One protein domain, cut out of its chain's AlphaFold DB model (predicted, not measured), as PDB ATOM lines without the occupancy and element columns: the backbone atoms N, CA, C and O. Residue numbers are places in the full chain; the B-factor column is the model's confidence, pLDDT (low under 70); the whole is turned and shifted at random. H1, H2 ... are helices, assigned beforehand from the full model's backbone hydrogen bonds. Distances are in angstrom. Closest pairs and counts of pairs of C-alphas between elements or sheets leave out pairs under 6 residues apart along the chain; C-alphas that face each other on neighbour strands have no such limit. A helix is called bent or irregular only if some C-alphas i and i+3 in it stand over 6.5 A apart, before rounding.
ATOM      1  N   SER A  21      -4.241   1.405  -9.187       91.44
ATOM      2  CA  SER A  21      -5.458   0.627  -8.942       91.44
ATOM      3  C   SER A  21      -5.815   0.555  -7.453       91.44
ATOM      4  O   SER A  21      -6.989   0.637  -7.108       91.44
ATOM      5  N   GLN A  22      -4.819   0.448  -6.568       94.88
ATOM      6  CA  GLN A  22      -5.039   0.434  -5.119       94.88
ATOM      7  C   GLN A  22      -5.528   1.792  -4.589       94.88
ATOM      8  O   GLN A  22      -6.413   1.838  -3.735       94.88
ATOM      9  N   ILE A  23      -4.994   2.899  -5.115       95.38
ATOM     10  CA  ILE A  23      -5.478   4.252  -4.806       95.38
ATOM     11  C   ILE A  23      -6.942   4.401  -5.235       95.38
ATOM     12  O   ILE A  23      -7.769   4.809  -4.421       95.38
ATOM     13  N   ASP A  24      -7.281   4.012  -6.465       93.75
ATOM     14  CA  ASP A  24      -8.653   4.087  -6.978       93.75
ATOM     15  C   ASP A  24      -9.627   3.243  -6.140       93.75
ATOM     16  O   ASP A  24     -10.731   3.688  -5.815       93.75
ATOM     17  N   GLU A  25      -9.223   2.036  -5.741       94.44
ATOM     18  CA  GLU A  25     -10.024   1.168  -4.877       94.44
ATOM     19  C   GLU A  25     -10.269   1.807  -3.503       94.44
ATOM     20  O   GLU A  25     -11.412   1.857  -3.036       94.44
ATOM     21  N   ASN A  26      -9.228   2.377  -2.887       95.00
ATOM     22  CA  ASN A  26      -9.336   3.088  -1.615       95.00
ATOM     23  C   ASN A  26     -10.242   4.327  -1.713       95.00
ATOM     24  O   ASN A  26     -11.102   4.521  -0.849       95.00
ATOM     25  N   PRO A  44     -13.056   3.313  11.088       87.62
ATOM     26  CA  PRO A  44     -12.783   2.595   9.841       87.62
ATOM     27  C   PRO A  44     -12.471   3.505   8.644       87.62
ATOM     28  O   PRO A  44     -11.664   3.150   7.787       87.62
ATOM     29  N   ASN A  45     -13.083   4.693   8.585       90.19
ATOM     30  CA  ASN A  45     -12.786   5.659   7.529       90.19
ATOM     31  C   ASN A  45     -11.397   6.287   7.733       90.19
ATOM     32  O   ASN A  45     -10.676   6.476   6.759       90.19
ATOM     33  N   LEU A  46     -10.984   6.547   8.981       90.38
ATOM     34  CA  LEU A  46      -9.633   7.038   9.287       90.38
ATOM     35  C   LEU A  46      -8.550   6.004   8.961       90.38
ATOM     36  O   LEU A  46      -7.524   6.375   8.399       90.38
ATOM     37  N   SER A  47      -8.776   4.718   9.249       91.75
ATOM     38  CA  SER A  47      -7.849   3.664   8.806       91.75
ATOM     39  C   SER A  47      -7.802   3.564   7.282       91.75
ATOM     40  O   SER A  47      -6.731   3.440   6.708       91.75
ATOM     41  N   GLY A  48      -8.947   3.705   6.604       93.38
ATOM     42  CA  GLY A  48      -8.975   3.729   5.142       93.38
ATOM     43  C   GLY A  48      -8.238   4.930   4.538       93.38
ATOM     44  O   GLY A  48      -7.634   4.793   3.477       93.38
ATOM     45  N   LEU A  49      -8.250   6.091   5.207       94.06
ATOM     46  CA  LEU A  49      -7.415   7.233   4.825       94.06
ATOM     47  C   LEU A  49      -5.929   6.938   5.016       94.06
ATOM     48  O   LEU A  49      -5.143   7.299   4.148       94.06
ATOM     49  N   GLN A  50      -5.541   6.278   6.108       94.88
ATOM     50  CA  GLN A  50      -4.153   5.864   6.303       94.88
ATOM     51  C   GLN A  50      -3.678   4.985   5.135       94.88
ATOM     52  O   GLN A  50      -2.685   5.330   4.500       94.88
ATOM     53  N   ASP A  51      -4.432   3.934   4.789       95.31
ATOM     54  CA  ASP A  51      -4.110   3.055   3.654       95.31
ATOM     55  C   ASP A  51      -3.959   3.848   2.338       95.31
ATOM     56  O   ASP A  51      -3.064   3.590   1.532       95.31
ATOM     57  N   LEU A  52      -4.854   4.817   2.104       96.44
ATOM     58  CA  LEU A  52      -4.835   5.669   0.913       96.44
ATOM     59  C   LEU A  52      -3.563   6.523   0.854       96.44
ATOM     60  O   LEU A  52      -2.895   6.549  -0.179       96.44
ATOM     61  N   HIS A  53      -3.228   7.205   1.950       94.75
ATOM     62  CA  HIS A  53      -2.060   8.085   2.031       94.75
ATOM     63  C   HIS A  53      -0.741   7.305   1.954       94.75
ATOM     64  O   HIS A  53       0.190   7.769   1.303       94.75
ATOM     65  N   GLU A  54      -0.672   6.089   2.505       96.38
ATOM     66  CA  GLU A  54       0.476   5.185   2.319       96.38
ATOM     67  C   GLU A  54       0.679   4.819   0.837       96.38
ATOM     68  O   GLU A  54       1.805   4.823   0.336       96.38
ATOM     69  N   CYS A  55      -0.404   4.572   0.090       95.81
ATOM     70  CA  CYS A  55      -0.304   4.305  -1.349       95.81
ATOM     71  C   CYS A  55       0.162   5.536  -2.143       95.81
ATOM     72  O   CYS A  55       0.925   5.408  -3.105       95.81
ATOM     73  N   VAL A  56      -0.296   6.728  -1.752       95.69
ATOM     74  CA  VAL A  56       0.114   7.998  -2.369       95.69
ATOM     75  C   VAL A  56       1.594   8.276  -2.118       95.69
ATOM     76  O   VAL A  56       2.287   8.672  -3.052       95.69
ATOM     77  N   ASP A  57       2.107   8.010  -0.915       95.62
ATOM     78  CA  ASP A  57       3.537   8.152  -0.612       95.62
ATOM     79  C   ASP A  57       4.395   7.288  -1.551       95.62
ATOM     80  O   ASP A  57       5.322   7.780  -2.198       95.62
ATOM     81  N   VAL A  58       4.008   6.023  -1.753       96.25
ATOM     82  CA  VAL A  58       4.675   5.131  -2.718       96.25
ATOM     83  C   VAL A  58       4.593   5.680  -4.150       96.25
ATOM     84  O   VAL A  58       5.589   5.651  -4.875       96.25
ATOM     85  N   LEU A  59       3.437   6.207  -4.572       94.88
ATOM     86  CA  LEU A  59       3.268   6.808  -5.902       94.88
ATOM     87  C   LEU A  59       4.209   8.007  -6.113       94.88
ATOM     88  O   LEU A  59       4.789   8.145  -7.196       94.88
ATOM     89  N   LEU A  60       4.366   8.865  -5.101       93.81
ATOM     90  CA  LEU A  60       5.208  10.068  -5.143       93.81
ATOM     91  C   LEU A  60       6.711   9.749  -5.176       93.81
ATOM     92  O   LEU A  60       7.506  10.550  -5.675       93.81
ATOM     93  N   GLN A  61       7.115   8.568  -4.711       94.81
ATOM     94  CA  GLN A  61       8.505   8.110  -4.780       94.81
ATOM     95  C   GLN A  61       8.931   7.668  -6.192       94.81
ATOM     96  O   GLN A  61      10.125   7.512  -6.452       94.81
ATOM     97  N   PHE A  62       7.999   7.477  -7.133       93.88
ATOM     98  CA  PHE A  62       8.351   7.045  -8.486       93.88
ATOM     99  C   PHE A  62       9.007   8.162  -9.312       93.88
ATOM    100  O   PHE A  62       8.454   9.262  -9.400       93.88
ATOM    101  N   PRO A  63      10.114   7.878 -10.033       92.75
ATOM    102  CA  PRO A  63      10.803   8.879 -10.851       92.75
ATOM    103  C   PRO A  63       9.908   9.537 -11.904       92.75
ATOM    104  O   PRO A  63      10.005  10.737 -12.135       92.75
ATOM    105  N   LEU A  64       9.006   8.765 -12.521       90.06
ATOM    106  CA  LEU A  64       8.063   9.286 -13.517       90.06
ATOM    107  C   LEU A  64       7.044  10.245 -12.895       90.06
ATOM    108  O   LEU A  64       6.710  11.257 -13.506       90.06
ATOM    109  N   THR A  65       6.584   9.956 -11.675       91.88
ATOM    110  CA  THR A  65       5.700  10.848 -10.918       91.88
ATOM    111  C   THR A  65       6.430  12.145 -10.588       91.88
ATOM    112  O   THR A  65       5.919  13.223 -10.874       91.88
ATOM    113  N   GLN A  66       7.658  12.058 -10.070       92.00
ATOM    114  CA  GLN A  66       8.468  13.237  -9.748       92.00
ATOM    115  C   GLN A  66       8.766  14.083 -10.990       92.00
ATOM    116  O   GLN A  66       8.653  15.304 -10.943       92.00
ATOM    117  N   GLN A  67       9.070  13.447 -12.123       90.94
ATOM    118  CA  GLN A  67       9.277  14.140 -13.391       90.94
ATOM    119  C   GLN A  67       8.000  14.829 -13.891       90.94
ATOM    120  O   GLN A  67       8.072  15.945 -14.402       90.94
ATOM    121  N   ALA A  68       6.837  14.185 -13.747       88.88
ATOM    122  CA  ALA A  68       5.554  14.781 -14.104       88.88
ATOM    123  C   ALA A  68       5.243  16.009 -13.233       88.88
ATOM    124  O   ALA A  68       4.811  17.030 -13.761       88.88
ATOM    125  N   LEU A  69       5.521  15.938 -11.929       90.19
ATOM    126  CA  LEU A  69       5.292  17.032 -10.980       90.19
ATOM    127  C   LEU A  69       6.311  18.176 -11.108       90.19
ATOM    128  O   LEU A  69       5.985  19.316 -10.792       90.19
ATOM    129  N   ALA A  70       7.521  17.899 -11.600       88.31
ATOM    130  CA  ALA A  70       8.570  18.899 -11.795       88.31
ATOM    131  C   ALA A  70       8.351  19.812 -13.016       88.31
ATOM    132  O   ALA A  70       9.121  20.749 -13.219       88.31
ATOM    133  N   GLN A  71       7.337  19.552 -13.849       86.88
ATOM    134  CA  GLN A  71       7.012  20.428 -14.975       86.88
ATOM    135  C   GLN A  71       6.514  21.788 -14.470       86.88
ATOM    136  O   GLN A  71       5.624  21.839 -13.622       86.88
ATOM    137  N   ASP A  72       7.003  22.892 -15.046       76.44
ATOM    138  CA  ASP A  72       6.658  24.253 -14.595       76.44
ATOM    139  C   ASP A  72       5.141  24.512 -14.545       76.44
ATOM    140  O   ASP A  72       4.653  25.123 -13.597       76.44
ATOM    141  N   LYS A  73       4.368  23.973 -15.502       79.94
ATOM    142  CA  LYS A  73       2.894  24.078 -15.514       79.94
ATOM    143  C   LYS A  73       2.240  23.379 -14.311       79.94
ATOM    144  O   LYS A  73       1.157  23.766 -13.895       79.94
ATOM    145  N   GLN A  74       2.854  22.318 -13.788       83.50
ATOM    146  CA  GLN A  74       2.318  21.524 -12.678       83.50
ATOM    147  C   GLN A  74       2.725  22.096 -11.320       83.50
ATOM    148  O   GLN A  74       2.008  21.883 -10.349       83.50
ATOM    149  N   ARG A  75       3.827  22.850 -11.254       85.75
ATOM    150  CA  ARG A  75       4.381  23.372 -10.003       85.75
ATOM    151  C   ARG A  75       3.387  24.229  -9.221       85.75
ATOM    152  O   ARG A  75       3.212  23.996  -8.036       85.75
ATOM    153  N   GLU A  76       2.697  25.159  -9.878       85.75
ATOM    154  CA  GLU A  76       1.675  25.997  -9.227       85.75
ATOM    155  C   GLU A  76       0.540  25.147  -8.632       85.75
ATOM    156  O   GLU A  76       0.157  25.336  -7.483       85.75
ATOM    157  N   MET A  77       0.073  24.129  -9.364       86.88
ATOM    158  CA  MET A  77      -0.962  23.214  -8.871       86.88
ATOM    159  C   MET A  77      -0.481  22.339  -7.708       86.88
ATOM    160  O   MET A  77      -1.299  21.961  -6.870       86.88
ATOM    161  N   VAL A  78       0.809  21.988  -7.667       88.88
ATOM    162  CA  VAL A  78       1.411  21.269  -6.535       88.88
ATOM    163  C   VAL A  78       1.428  22.157  -5.297       88.88
ATOM    164  O   VAL A  78       0.999  21.696  -4.244       88.88
ATOM    165  N   GLU A  79       1.864  23.413  -5.417       89.00
ATOM    166  CA  GLU A  79       1.857  24.362  -4.294       89.00
ATOM    167  C   GLU A  79       0.434  24.567  -3.748       89.00
ATOM    168  O   GLU A  79       0.229  24.512  -2.540       89.00
ATOM    169  N   GLU A  80      -0.578  24.679  -4.617       86.69
ATOM    170  CA  GLU A  80      -1.982  24.761  -4.181       86.69
ATOM    171  C   GLU A  80      -2.434  23.538  -3.362       86.69
ATOM    172  O   GLU A  80      -3.119  23.687  -2.347       86.69
ATOM    173  N   ILE A  81      -2.062  22.327  -3.793       87.69
ATOM    174  CA  ILE A  81      -2.390  21.079  -3.081       87.69
ATOM    175  C   ILE A  81      -1.639  21.005  -1.745       87.69
ATOM    176  O   ILE A  81      -2.181  20.526  -0.744       87.69
ATOM    177  N   LEU A  82      -0.391  21.475  -1.706       90.00
ATOM    178  CA  LEU A  82       0.405  21.530  -0.481       90.00
ATOM    179  C   LEU A  82      -0.177  22.527   0.524       90.00
ATOM    180  O   LEU A  82      -0.298  22.185   1.700       90.00
ATOM    181  N   ASP A  83      -0.610  23.704   0.074       87.62
ATOM    182  CA  ASP A  83      -1.299  24.696   0.908       87.62
ATOM    183  C   ASP A  83      -2.592  24.124   1.513       87.62
ATOM    184  O   ASP A  83      -2.869  24.301   2.705       87.62
ATOM    185  N   GLY A  84      -3.376  23.396   0.709       85.69
ATOM    186  CA  GLY A  84      -4.573  22.696   1.176       85.69
ATOM    187  C   GLY A  84      -4.260  21.603   2.205       85.69
ATOM    188  O   GLY A  84      -4.880  21.548   3.274       85.69
ATOM    189  N   SER A  85      -3.216  20.812   1.950       88.06
ATOM    190  CA  SER A  85      -2.718  19.775   2.863       88.06
ATOM    191  C   SER A  85      -2.203  20.352   4.188       88.06
ATOM    192  O   SER A  85      -2.451  19.783   5.254       88.06
ATOM    193  N   LEU A  86      -1.522  21.503   4.156       88.75
ATOM    194  CA  LEU A  86      -1.053  22.198   5.354       88.75
ATOM    195  C   LEU A  86      -2.230  22.685   6.204       88.75
ATOM    196  O   LEU A  86      -2.258  22.452   7.414       88.75
ATOM    197  N   LEU A  87      -3.249  23.283   5.575       85.19
ATOM    198  CA  LEU A  87      -4.453  23.692   6.298       85.19
ATOM    199  C   LEU A  87      -5.153  22.486   6.940       85.19
ATOM    200  O   LEU A  87      -5.619  22.570   8.078       85.19
ATOM    201  N   LEU A  88      -5.241  21.364   6.224       85.88
ATOM    202  CA  LEU A  88      -5.817  20.130   6.746       85.88
ATOM    203  C   LEU A  88      -5.093  19.665   8.017       85.88
ATOM    204  O   LEU A  88      -5.740  19.311   9.007       85.88
ATOM    205  N   LEU A  89      -3.760  19.724   8.020       88.94
ATOM    206  CA  LEU A  89      -2.946  19.392   9.185       88.94
ATOM    207  C   LEU A  89      -3.217  20.338  10.367       88.94
ATOM    208  O   LEU A  89      -3.346  19.871  11.504       88.94
ATOM    209  N   ASP A  90      -3.367  21.640  10.118       85.75
ATOM    210  CA  ASP A  90      -3.722  22.629  11.146       85.75
ATOM    211  C   ASP A  90      -5.099  22.345  11.766       85.75
ATOM    212  O   ASP A  90      -5.280  22.427  12.990       85.75
ATOM    213  N   VAL A  91      -6.079  21.968  10.935       82.50
ATOM    214  CA  VAL A  91      -7.419  21.570  11.391       82.50
ATOM    215  C   VAL A  91      -7.346  20.320  12.263       82.50
ATOM    216  O   VAL A  91      -7.881  20.322  13.375       82.50
ATOM    217  N   CYS A  92      -6.658  19.277  11.797       86.19
ATOM    218  CA  CYS A  92      -6.472  18.029  12.537       86.19
ATOM    219  C   CYS A  92      -5.754  18.261  13.873       86.19
ATOM    220  O   CYS A  92      -6.168  17.720  14.900       86.19
ATOM    221  N   THR A  93      -4.725  19.109  13.887       89.44
ATOM    222  CA  THR A  93      -3.990  19.477  15.107       89.44
ATOM    223  C   THR A  93      -4.900  20.197  16.095       89.44
ATOM    224  O   THR A  93      -5.011  19.778  17.246       89.44
ATOM    225  N   THR A  94      -5.650  21.199  15.633       84.62
ATOM    226  CA  THR A  94      -6.614  21.930  16.468       84.62
ATOM    227  C   THR A  94      -7.686  21.002  17.050       84.62
ATOM    228  O   THR A  94      -8.045  21.113  18.224       84.62
ATOM    229  N   ALA A  95      -8.211  20.075  16.243       83.00
ATOM    230  CA  ALA A  95      -9.204  19.102  16.688       83.00
ATOM    231  C   ALA A  95      -8.627  18.145  17.744       83.00
ATOM    232  O   ALA A  95      -9.257  17.924  18.781       83.00
ATOM    233  N   LYS A  96      -7.411  17.628  17.519       88.06
ATOM    234  CA  LYS A  96      -6.685  16.774  18.467       88.06
ATOM    235  C   LYS A  96      -6.468  17.483  19.805       88.06
ATOM    236  O   LYS A  96      -6.797  16.913  20.843       88.06
ATOM    237  N   ASP A  97      -5.978  18.718  19.790       87.62
ATOM    238  CA  ASP A  97      -5.700  19.484  21.010       87.62
ATOM    239  C   ASP A  97      -6.982  19.765  21.800       87.62
ATOM    240  O   ASP A  97      -7.027  19.606  23.022       87.62
ATOM    241  N   ALA A  98      -8.073  20.092  21.104       83.25
ATOM    242  CA  ALA A  98      -9.369  20.265  21.741       83.25
ATOM    243  C   ALA A  98      -9.865  18.958  22.391       83.25
ATOM    244  O   ALA A  98     -10.378  18.976  23.515       83.25
ATOM    245  N   LEU A  99      -9.714  17.816  21.704       84.69
ATOM    246  CA  LEU A  99     -10.088  16.498  22.231       84.69
ATOM    247  C   LEU A  99      -9.264  16.131  23.470       84.69
ATOM    248  O   LEU A  99      -9.834  15.652  24.453       84.69
ATOM    249  N   LEU A 100      -7.957  16.409  23.455       89.56
ATOM    250  CA  LEU A 100      -7.078  16.232  24.612       89.56
ATOM    251  C   LEU A 100      -7.537  17.088  25.798       89.56
ATOM    252  O   LEU A 100      -7.718  16.551  26.890       89.56
ATOM    253  N   GLN A 101      -7.861  18.364  25.577       87.38
ATOM    254  CA  GLN A 101      -8.385  19.235  26.632       87.38
ATOM    255  C   GLN A 101      -9.700  18.699  27.229       87.38
ATOM    256  O   GLN A 101      -9.901  18.696  28.443       87.38
ATOM    257  N   THR A 102     -10.614  18.202  26.389       85.50
ATOM    258  CA  THR A 102     -11.876  17.618  26.876       85.50
ATOM    259  C   THR A 102     -11.645  16.335  27.670       85.50
ATOM    260  O   THR A 102     -12.336  16.098  28.667       85.50
ATOM    261  N   LYS A 103     -10.668  15.514  27.268       90.12
ATOM    262  CA  LYS A 103     -10.248  14.327  28.018       90.12
ATOM    263  C   LYS A 103      -9.725  14.715  29.403       90.12
ATOM    264  O   LYS A 103     -10.160  14.111  30.380       90.12
ATOM    265  N   GLU A 104      -8.874  15.732  29.497       90.62
ATOM    266  CA  GLU A 104      -8.352  16.248  30.772       90.62
ATOM    267  C   GLU A 104      -9.479  16.743  31.688       90.62
ATOM    268  O   GLU A 104      -9.623  16.237  32.801       90.62
ATOM    269  N   CYS A 105     -10.370  17.617  31.200       87.75
ATOM    270  CA  CYS A 105     -11.516  18.090  31.989       87.75
ATOM    271  C   CYS A 105     -12.428  16.937  32.453       87.75
ATOM    272  O   CYS A 105     -12.982  16.965  33.553       87.75
ATOM    273  N   THR A 106     -12.593  15.897  31.628       88.88
ATOM    274  CA  THR A 106     -13.372  14.704  31.996       88.88
ATOM    275  C   THR A 106     -12.696  13.921  33.125       88.88
ATOM    276  O   THR A 106     -13.368  13.481  34.060       88.88
ATOM    277  N   GLN A 107     -11.371  13.771  33.077       90.81
ATOM    278  CA  GLN A 107     -10.599  13.110  34.133       90.81
ATOM    279  C   GLN A 107     -10.630  13.902  35.448       90.81
ATOM    280  O   GLN A 107     -10.764  13.307  36.521       90.81
ATOM    281  N   GLU A 108     -10.571  15.233  35.388       88.31
ATOM    282  CA  GLU A 108     -10.708  16.108  36.560       88.31
ATOM    283  C   GLU A 108     -12.084  15.955  37.224       88.31
ATOM    284  O   GLU A 108     -12.168  15.750  38.441       88.31
ATOM    285  N   LEU A 109     -13.157  15.949  36.425       88.06
ATOM    286  CA  LEU A 109     -14.518  15.687  36.900       88.06
ATOM    287  C   LEU A 109     -14.634  14.323  37.589       88.06
ATOM    288  O   LEU A 109     -15.130  14.233  38.716       88.06
ATOM    289  N   GLN A 110     -14.132  13.263  36.951       88.94
ATOM    290  CA  GLN A 110     -14.116  11.916  37.531       88.94
ATOM    291  C   GLN A 110     -13.328  11.870  38.848       88.94
ATOM    292  O   GLN A 110     -13.756  11.231  39.812       88.94
ATOM    293  N   SER A 111     -12.199  12.579  38.925       89.44
ATOM    294  CA  SER A 111     -11.372  12.665  40.131       89.44
ATOM    295  C   SER A 111     -12.116  13.327  41.296       89.44
ATOM    296  O   SER A 111     -12.072  12.821  42.420       89.44
ATOM    297  N   ILE A 112     -12.851  14.415  41.044       86.94
ATOM    298  CA  ILE A 112     -13.658  15.105  42.066       86.94
ATOM    299  C   ILE A 112     -14.790  14.222  42.576       86.94
ATOM    300  O   ILE A 112     -14.971  14.116  43.793       86.94
ATOM    301  N   LEU A 113     -15.507  13.564  41.661       86.19
ATOM    302  CA  LEU A 113     -16.580  12.632  42.005       86.19
ATOM    303  C   LEU A 113     -16.049  11.487  42.876       86.19
ATOM    304  O   LEU A 113     -16.615  11.196  43.930       86.19
ATOM    305  N   ARG A 114     -14.905  10.899  42.501       88.88
ATOM    306  CA  ARG A 114     -14.263   9.816  43.263       88.88
ATOM    307  C   ARG A 114     -13.823  10.259  44.657       88.88
ATOM    308  O   ARG A 114     -13.936   9.489  45.605       88.88
ATOM    309  N   ARG A 115     -13.321  11.489  44.798       89.38
ATOM    310  CA  ARG A 115     -12.857  12.045  46.081       89.38
ATOM    311  C   ARG A 115     -13.996  12.552  46.979       89.38
ATOM    312  O   ARG A 115     -13.699  13.035  48.066       89.38
ATOM    313  N   ARG A 116     -15.267  12.477  46.544       78.44
ATOM    314  CA  ARG A 116     -16.437  13.078  47.225       78.44
ATOM    315  C   ARG A 116     -16.198  14.540  47.636       78.44
ATOM    316  O   ARG A 116     -16.603  14.962  48.717       78.44
ATOM    317  N   ARG A 117     -15.508  15.322  46.795       68.56
ATOM    318  CA  ARG A 117     -15.328  16.761  47.058       68.56
ATOM    319  C   ARG A 117     -16.699  17.449  46.977       68.56
ATOM    320  O   ARG A 117     -17.514  17.072  46.140       68.56
ATOM    321  N   GLY A 118     -16.947  18.428  47.850       73.56
ATOM    322  CA  GLY A 118     -18.245  19.108  47.968       73.56
ATOM    323  C   GLY A 118     -18.765  19.724  46.658       73.56
ATOM    324  O   GLY A 118     -18.008  19.956  45.713       73.56
ATOM    325  N   ALA A 119     -20.071  20.012  46.627       77.50
ATOM    326  CA  ALA A 119     -20.816  20.428  45.431       77.50
ATOM    327  C   ALA A 119     -20.228  21.655  44.703       77.50
ATOM    328  O   ALA A 119     -20.325  21.751  43.482       77.50
ATOM    329  N   GLU A 120     -19.571  22.561  45.427       78.19
ATOM    330  CA  GLU A 120     -18.980  23.781  44.870       78.19
ATOM    331  C   GLU A 120     -17.776  23.501  43.951       78.19
ATOM    332  O   GLU A 120     -17.693  24.036  42.843       78.19
ATOM    333  N   GLY A 121     -16.881  22.588  44.352       78.50
ATOM    334  CA  GLY A 121     -15.739  22.178  43.527       78.50
ATOM    335  C   GLY A 121     -16.175  21.430  42.264       78.50
ATOM    336  O   GLY A 121     -15.592  21.613  41.198       78.50
ATOM    337  N   LEU A 122     -17.248  20.642  42.375       84.19
ATOM    338  CA  LEU A 122     -17.853  19.939  41.247       84.19
ATOM    339  C   LEU A 122     -18.496  20.918  40.253       84.19
ATOM    340  O   LEU A 122     -18.262  20.811  39.050       84.19
ATOM    341  N   ALA A 123     -19.256  21.902  40.742       86.62
ATOM    342  CA  ALA A 123     -19.903  22.908  39.900       86.62
ATOM    343  C   ALA A 123     -18.894  23.742  39.090       86.62
ATOM    344  O   ALA A 123     -19.154  24.065  37.927       86.62
ATOM    345  N   ASN A 124     -17.735  24.069  39.673       85.94
ATOM    346  CA  ASN A 124     -16.688  24.817  38.978       85.94
ATOM    347  C   ASN A 124     -16.030  24.002  37.849       85.94
ATOM    348  O   ASN A 124     -15.898  24.505  36.732       85.94
ATOM    349  N   GLU A 125     -15.680  22.733  38.090       87.00
ATOM    350  CA  GLU A 125     -15.114  21.877  37.035       87.00
ATOM    351  C   GLU A 125     -16.129  21.538  35.942       87.00
ATOM    352  O   GLU A 125     -15.784  21.533  34.761       87.00
ATOM    353  N   PHE A 126     -17.411  21.364  36.283       88.00
ATOM    354  CA  PHE A 126     -18.459  21.210  35.269       88.00
ATOM    355  C   PHE A 126     -18.542  22.438  34.361       88.00
ATOM    356  O   PHE A 126     -18.690  22.311  33.144       88.00
ATOM    357  N   ARG A 127     -18.403  23.640  34.931       89.31
ATOM    358  CA  ARG A 127     -18.380  24.891  34.165       89.31
ATOM    359  C   ARG A 127     -17.168  24.970  33.236       89.31
ATOM    360  O   ARG A 127     -17.331  25.367  32.080       89.31
ATOM    361  N   LYS A 128     -15.981  24.568  33.701       86.94
ATOM    362  CA  LYS A 128     -14.769  24.478  32.869       86.94
ATOM    363  C   LYS A 128     -14.939  23.468  31.738       86.94
ATOM    364  O   LYS A 128     -14.717  23.832  30.586       86.94
ATOM    365  N   TYR A 129     -15.443  22.269  32.032       86.81
ATOM    366  CA  TYR A 129     -15.750  21.247  31.029       86.81
ATOM    367  C   TYR A 129     -16.714  21.767  29.952       86.81
ATOM    368  O   TYR A 129     -16.433  21.668  28.758       86.81
ATOM    369  N   LEU A 130     -17.833  22.386  30.349       88.69
ATOM    370  CA  LEU A 130     -18.800  22.956  29.403       88.69
ATOM    371  C   LEU A 130     -18.185  24.077  28.554       88.69
ATOM    372  O   LEU A 130     -18.479  24.178  27.360       88.69
ATOM    373  N   THR A 131     -17.323  24.900  29.156       88.19
ATOM    374  CA  THR A 131     -16.608  25.978  28.463       88.19
ATOM    375  C   THR A 131     -15.609  25.420  27.452       88.19
ATOM    376  O   THR A 131     -15.634  25.847  26.298       88.19
ATOM    377  N   SER A 132     -14.803  24.420  27.832       84.50
ATOM    378  CA  SER A 132     -13.885  23.710  26.930       84.50
ATOM    379  C   SER A 132     -14.647  23.067  25.771       84.50
ATOM    380  O   SER A 132     -14.326  23.314  24.610       84.50
ATOM    381  N   ARG A 133     -15.754  22.367  26.047       84.19
ATOM    382  CA  ARG A 133     -16.589  21.747  25.007       84.19
ATOM    383  C   ARG A 133     -17.174  22.774  24.029       84.19
ATOM    384  O   ARG A 133     -17.262  22.521  22.827       84.19
ATOM    385  N   LYS A 134     -17.564  23.958  24.517       88.00
ATOM    386  CA  LYS A 134     -18.038  25.063  23.666       88.00
ATOM    387  C   LYS A 134     -16.905  25.659  22.824       88.00
ATOM    388  O   LYS A 134     -17.123  25.949  21.648       88.00
ATOM    389  N   ALA A 135     -15.719  25.832  23.408       84.69
ATOM    390  CA  ALA A 135     -14.531  26.321  22.712       84.69
ATOM    391  C   ALA A 135     -14.086  25.347  21.611       84.69
ATOM    392  O   ALA A 135     -13.908  25.777  20.474       84.69
ATOM    393  N   MET A 136     -14.041  24.047  21.912       82.44
ATOM    394  CA  MET A 136     -13.809  22.965  20.953       82.44
ATOM    395  C   MET A 136     -14.772  23.056  19.773       82.44
ATOM    396  O   MET A 136     -14.335  23.167  18.631       82.44
ATOM    397  N   LYS A 137     -16.087  23.058  20.035       83.56
ATOM    398  CA  LYS A 137     -17.093  23.127  18.966       83.56
ATOM    399  C   LYS A 137     -16.873  24.358  18.083       83.56
ATOM    400  O   LYS A 137     -16.953  24.263  16.864       83.56
ATOM    401  N   LYS A 138     -16.560  25.510  18.686       85.25
ATOM    402  CA  LYS A 138     -16.259  26.743  17.947       85.25
ATOM    403  C   LYS A 138     -14.995  26.608  17.092       85.25
ATOM    404  O   LYS A 138     -15.015  27.056  15.948       85.25
ATOM    405  N   ALA A 139     -13.926  26.022  17.629       81.00
ATOM    406  CA  ALA A 139     -12.663  25.819  16.923       81.00
ATOM    407  C   ALA A 139     -12.838  24.873  15.728       81.00
ATOM    408  O   ALA A 139     -12.487  25.250  14.615       81.00
ATOM    409  N   ILE A 140     -13.497  23.727  15.929       76.12
ATOM    410  CA  ILE A 140     -13.814  22.763  14.865       76.12
ATOM    411  C   ILE A 140     -14.682  23.421  13.788       76.12
ATOM    412  O   ILE A 140     -14.318  23.416  12.619       76.12
ATOM    413  N   CYS A 141     -15.787  24.082  14.157       81.31
ATOM    414  CA  CYS A 141     -16.632  24.761  13.171       81.31
ATOM    415  C   CYS A 141     -15.891  25.870  12.403       81.31
ATOM    416  O   CYS A 141     -16.201  26.109  11.240       81.31
ATOM    417  N   LYS A 142     -14.947  26.580  13.039       81.81
ATOM    418  CA  LYS A 142     -14.109  27.582  12.360       81.81
ATOM    419  C   LYS A 142     -13.154  26.910  11.372       81.81
ATOM    420  O   LYS A 142     -13.032  27.379  10.246       81.81
ATOM    421  N   ALA A 143     -12.525  25.816  11.782       75.06
ATOM    422  CA  ALA A 143     -11.586  25.059  10.969       75.06
ATOM    423  C   ALA A 143     -12.265  24.453   9.725       75.06
ATOM    424  O   ALA A 143     -11.798  24.662   8.609       75.06
ATOM    425  N   LEU A 144     -13.444  23.842   9.893       74.31
ATOM    426  CA  LEU A 144     -14.257  23.319   8.785       74.31
ATOM    427  C   LEU A 144     -14.657  24.411   7.778       74.31
ATOM    428  O   LEU A 144     -14.634  24.195   6.571       74.31
ATOM    429  N   LYS A 145     -14.984  25.622   8.248       80.06
ATOM    430  CA  LYS A 145     -15.284  26.754   7.352       80.06
ATOM    431  C   LYS A 145     -14.081  27.170   6.507       80.06
ATOM    432  O   LYS A 145     -14.261  27.503   5.338       80.06
ATOM    433  N   ASN A 146     -12.881  27.158   7.086       76.62
ATOM    434  CA  ASN A 146     -11.656  27.482   6.358       76.62
ATOM    435  C   ASN A 146     -11.354  26.422   5.288       76.62
ATOM    436  O   ASN A 146     -11.015  26.786   4.166       76.62
ATOM    437  N   LEU A 147     -11.557  25.136   5.602       72.94
ATOM    438  CA  LEU A 147     -11.389  24.037   4.643       72.94
ATOM    439  C   LEU A 147     -12.336  24.159   3.442       72.94
ATOM    440  O   LEU A 147     -11.884  24.087   2.301       72.94
ATOM    441  N   LYS A 148     -13.622  24.462   3.668       74.19
ATOM    442  CA  LYS A 148     -14.592  24.688   2.575       74.19
ATOM    443  C   LYS A 148     -14.185  25.817   1.634       74.19
ATOM    444  O   LYS A 148     -14.414  25.745   0.429       74.19
ATOM    445  N   HIS A 149     -13.576  26.869   2.175       71.25
ATOM    446  CA  HIS A 149     -13.082  27.973   1.362       71.25
ATOM    447  C   HIS A 149     -11.932  27.539   0.436       71.25
ATOM    448  O   HIS A 149     -11.853  28.029  -0.689       71.25
ATOM    449  N   ILE A 150     -11.072  26.610   0.868       65.44
ATOM    450  CA  ILE A 150     -10.002  26.053   0.027       65.44
ATOM    451  C   ILE A 150     -10.557  25.075  -1.011       65.44
ATOM    452  O   ILE A 150     -10.209  25.187  -2.183       65.44
ATOM    453  N   GLN A 151     -11.497  24.204  -0.637       67.25
ATOM    454  CA  GLN A 151     -12.118  23.269  -1.583       67.25
ATOM    455  C   GLN A 151     -12.777  23.989  -2.775       67.25
ATOM    456  O   GLN A 151     -12.663  23.553  -3.923       67.25
ATOM    457  N   ASN A 152     -13.393  25.149  -2.527       68.88
ATOM    458  CA  ASN A 152     -13.964  25.983  -3.585       68.88
ATOM    459  C   ASN A 152     -12.904  26.594  -4.519       68.88
ATOM    460  O   ASN A 152     -13.193  26.801  -5.694       68.88
ATOM    461  N   LYS A 153     -11.689  26.876  -4.028       64.75
ATOM    462  CA  LYS A 153     -10.575  27.354  -4.868       64.75
ATOM    463  C   LYS A 153     -10.010  26.246  -5.754       64.75
ATOM    464  O   LYS A 153      -9.637  26.505  -6.891       64.75
ATOM    465  N   LEU A 154      -9.994  25.018  -5.245       57.84
ATOM    466  CA  LEU A 154      -9.399  23.856  -5.902       57.84
ATOM    467  C   LEU A 154     -10.291  23.237  -7.002       57.84
ATOM    468  O   LEU A 154      -9.858  22.355  -7.740       57.84
ATOM    469  N   SER A 155     -11.540  23.687  -7.129       58.84
ATOM    470  CA  SER A 155     -12.522  23.145  -8.081       58.84
ATOM    471  C   SER A 155     -12.415  23.732  -9.498       58.84
ATOM    472  O   SER A 155     -13.322  23.543 -10.309       58.84
ATOM    473  N   THR A 156     -11.348  24.469  -9.824       57.41
ATOM    474  CA  THR A 156     -11.136  25.023 -11.168       57.41
ATOM    475  C   THR A 156     -10.893  23.893 -12.182       57.41
ATOM    476  O   THR A 156      -9.906  23.164 -12.065       57.41
ATOM    477  N   PRO A 157     -11.777  23.703 -13.186       51.50
ATOM    478  CA  PRO A 157     -11.602  22.658 -14.186       51.50
ATOM    479  C   PRO A 157     -10.475  23.070 -15.137       51.50
ATOM    480  O   PRO A 157     -10.646  23.968 -15.962       51.50
ATOM    481  N   GLY A 158      -9.317  22.431 -15.000       62.34
ATOM    482  CA  GLY A 158      -8.180  22.560 -15.906       62.34
ATOM    483  C   GLY A 158      -7.777  21.204 -16.482       62.34
ATOM    484  O   GLY A 158      -8.102  20.154 -15.923       62.34
ATOM    485  N   GLU A 159      -7.052  21.213 -17.603       64.94
ATOM    486  CA  GLU A 159      -6.316  20.037 -18.082       64.94
ATOM    487  C   GLU A 159      -5.166  19.733 -17.110       64.94
ATOM    488  O   GLU A 159      -4.017  20.153 -17.303       64.94
ATOM    489  N   ASN A 160      -5.506  19.047 -16.024       72.88
ATOM    490  CA  ASN A 160      -4.572  18.666 -14.979       72.88
ATOM    491  C   ASN A 160      -3.810  17.405 -15.400       72.88
ATOM    492  O   ASN A 160      -4.313  16.559 -16.141       72.88
ATOM    493  N   GLY A 161      -2.577  17.269 -14.912       83.81
ATOM    494  CA  GLY A 161      -1.823  16.030 -15.100       83.81
ATOM    495  C   GLY A 161      -2.491  14.893 -14.326       83.81
ATOM    496  O   GLY A 161      -3.077  15.137 -13.273       83.81
ATOM    497  N   ALA A 162      -2.371  13.651 -14.807       87.44
ATOM    498  CA  ALA A 162      -2.993  12.485 -14.167       87.44
ATOM    499  C   ALA A 162      -2.614  12.332 -12.677       87.44
ATOM    500  O   ALA A 162      -3.423  11.899 -11.864       87.44
ATOM    501  N   VAL A 163      -1.394  12.724 -12.299       90.06
ATOM    502  CA  VAL A 163      -0.954  12.720 -10.894       90.06
ATOM    503  C   VAL A 163      -1.681  13.801 -10.088       90.06
ATOM    504  O   VAL A 163      -2.182  13.524  -9.005       90.06
ATOM    505  N   ILE A 164      -1.798  15.017 -10.628       90.56
ATOM    506  CA  ILE A 164      -2.499  16.129  -9.970       90.56
ATOM    507  C   ILE A 164      -3.977  15.804  -9.771       90.56
ATOM    508  O   ILE A 164      -4.516  16.098  -8.708       90.56
ATOM    509  N   SER A 165      -4.636  15.174 -10.749       89.50
ATOM    510  CA  SER A 165      -6.033  14.757 -10.581       89.50
ATOM    511  C   SER A 165      -6.192  13.741  -9.450       89.50
ATOM    512  O   SER A 165      -7.094  13.891  -8.633       89.50
ATOM    513  N   VAL A 166      -5.284  12.762  -9.348       92.06
ATOM    514  CA  VAL A 166      -5.292  11.788  -8.245       92.06
ATOM    515  C   VAL A 166      -5.088  12.481  -6.895       92.06
ATOM    516  O   VAL A 166      -5.821  12.204  -5.950       92.06
ATOM    517  N   LEU A 167      -4.139  13.415  -6.796       92.44
ATOM    518  CA  LEU A 167      -3.882  14.148  -5.552       92.44
ATOM    519  C   LEU A 167      -5.081  15.011  -5.123       92.44
ATOM    520  O   LEU A 167      -5.427  15.017  -3.942       92.44
ATOM    521  N   ARG A 168      -5.765  15.676  -6.067       90.62
ATOM    522  CA  ARG A 168      -6.995  16.436  -5.765       90.62
ATOM    523  C   ARG A 168      -8.131  15.529  -5.298       90.62
ATOM    524  O   ARG A 168      -8.862  15.890  -4.378       90.62
ATOM    525  N   ASP A 169      -8.256  14.342  -5.882       91.44
ATOM    526  CA  ASP A 169      -9.237  13.346  -5.453       91.44
ATOM    527  C   ASP A 169      -8.969  12.843  -4.027       91.44
ATOM    528  O   ASP A 169      -9.904  12.720  -3.229       91.44
ATOM    529  N   VAL A 170      -7.699  12.595  -3.690       93.44
ATOM    530  CA  VAL A 170      -7.262  12.204  -2.341       93.44
ATOM    531  C   VAL A 170      -7.577  13.299  -1.330       93.44
ATOM    532  O   VAL A 170      -8.143  13.011  -0.272       93.44
ATOM    533  N   GLU A 171      -7.266  14.554  -1.649       90.31
ATOM    534  CA  GLU A 171      -7.580  15.693  -0.789       90.31
ATOM    535  C   GLU A 171      -9.093  15.828  -0.569       90.31
ATOM    536  O   GLU A 171      -9.552  15.900   0.573       90.31
ATOM    537  N   ALA A 172      -9.889  15.767  -1.641       88.75
ATOM    538  CA  ALA A 172     -11.342  15.873  -1.565       88.75
ATOM    539  C   ALA A 172     -11.968  14.763  -0.704       88.75
ATOM    540  O   ALA A 172     -12.822  15.046   0.141       88.75
ATOM    541  N   VAL A 173     -11.531  13.510  -0.875       90.75
ATOM    542  CA  VAL A 173     -11.996  12.388  -0.046       90.75
ATOM    543  C   VAL A 173     -11.564  12.561   1.407       90.75
ATOM    544  O   VAL A 173     -12.369  12.312   2.305       90.75
ATOM    545  N   THR A 174     -10.342  13.034   1.651       90.94
ATOM    546  CA  THR A 174      -9.841  13.281   3.009       90.94
ATOM    547  C   THR A 174     -10.683  14.331   3.730       90.94
ATOM    548  O   THR A 174     -11.117  14.096   4.857       90.94
ATOM    549  N   ILE A 175     -10.988  15.451   3.067       86.25
ATOM    550  CA  ILE A 175     -11.878  16.484   3.609       86.25
ATOM    551  C   ILE A 175     -13.247  15.880   3.927       86.25
ATOM    552  O   ILE A 175     -13.734  16.009   5.044       86.25
ATOM    553  N   SER A 176     -13.841  15.167   2.971       86.00
ATOM    554  CA  SER A 176     -15.192  14.620   3.100       86.00
ATOM    555  C   SER A 176     -15.320  13.613   4.261       86.00
ATOM    556  O   SER A 176     -16.290  13.644   5.022       86.00
ATOM    557  N   VAL A 177     -14.296  12.779   4.476       86.56
ATOM    558  CA  VAL A 177     -14.222  11.862   5.629       86.56
ATOM    559  C   VAL A 177     -14.125  12.615   6.958       86.56
ATOM    560  O   VAL A 177     -14.713  12.173   7.940       86.56
ATOM    561  N   LEU A 178     -13.402  13.737   7.010       82.81
ATOM    562  CA  LEU A 178     -13.260  14.541   8.228       82.81
ATOM    563  C   LEU A 178     -14.480  15.428   8.522       82.81
ATOM    564  O   LEU A 178     -14.655  15.854   9.664       82.81
ATOM    565  N   GLU A 179     -15.309  15.730   7.517       77.94
ATOM    566  CA  GLU A 179     -16.586  16.433   7.702       77.94
ATOM    567  C   GLU A 179     -17.725  15.524   8.197       77.94
ATOM    568  O   GLU A 179     -18.724  16.051   8.698       77.94
ATOM    569  N   SER A 180     -17.586  14.201   8.039       73.19
ATOM    570  CA  SER A 180     -18.586  13.183   8.404       73.19
ATOM    571  C   SER A 180     -18.723  12.998   9.918       73.19
ATOM    572  O   SER A 180     -19.881  12.923  10.393       73.19
TER     573      SER A 180
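AT A GLANCE: This is residues 21 to 26 and 44 to 180 of the 180 residues of the protein "uncharacterized protein LOC107921110" of Gossypium hirsutum (UniProt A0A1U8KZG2). A long helical hairpin, H4 and H5, makes the long axis; H6 packs on it at the end away from its turn, with H2 on H6, little H1 on H2 and H3 crossing at that end. The hairpin's turn, residues 114 to 120, sticks out free at the other end. The printed part has 143 residues with six named helices, H1 to H6 in chain order, and no named strand: all helix. It is loose, with a radius of gyration of the C-alphas of 20.9 A and spans of 67 by 27 by 21 A.

IN THESE COORDINATES: H4, residues 72 to 114, is 63.2 A long, from C-alpha 72 at (6.658, 24.253, -14.595) to C-alpha 114 at (-14.263, 9.816, 43.263). It is only just irregular: C-alphas 73 and 76 are 6.7 A apart. H5, residues 119 to 154, measures 52.7 A; H6, residues 162 to 179, 26.1 A, ending at C-alpha 179 at (-16.586, 16.433, 7.702); H2, residues 44 to 60, 24.6 A. H3 is residues 63 to 69 and H1 residues 21 to 26.

HOW THE PARTS SIT: H4, H5 and H6 form an up-and-down bundle, each running against the one before. H4 and H5 touch at 11 degrees, a shallow tilt, closest at C-alphas 98 and 136, 5.3 A. H6, the hub, touches H4 with H4's residues 74 to 88 alone, closest at C-alphas 81 and 168, 7.1 A. H2 touches H6 at C-alphas 45 and 177, 6.6 A, the closest. H1 touches H2, closest at C-alphas 26 and 52, 5.8 A. H3 and H4 only just touch, only at the corner, with 3 pairs of C-alphas within 8 A. Every O i to N i+4 pair is within hydrogen-bond range in H1, H2, H3 and H6; H4 has 37 of 39, H5 31 of 32.

THE WHOLE: The C-alphas of Gln 71 and Gly 118, the farthest apart, are 67.8 A apart. Residues 27 to 43 are not printed, and C-alphas 26 and 44 are 12.0 A apart across the cut. Of the links printed whole, none is long. Confidence is under 70 at residue 117 and residues 150 to 159.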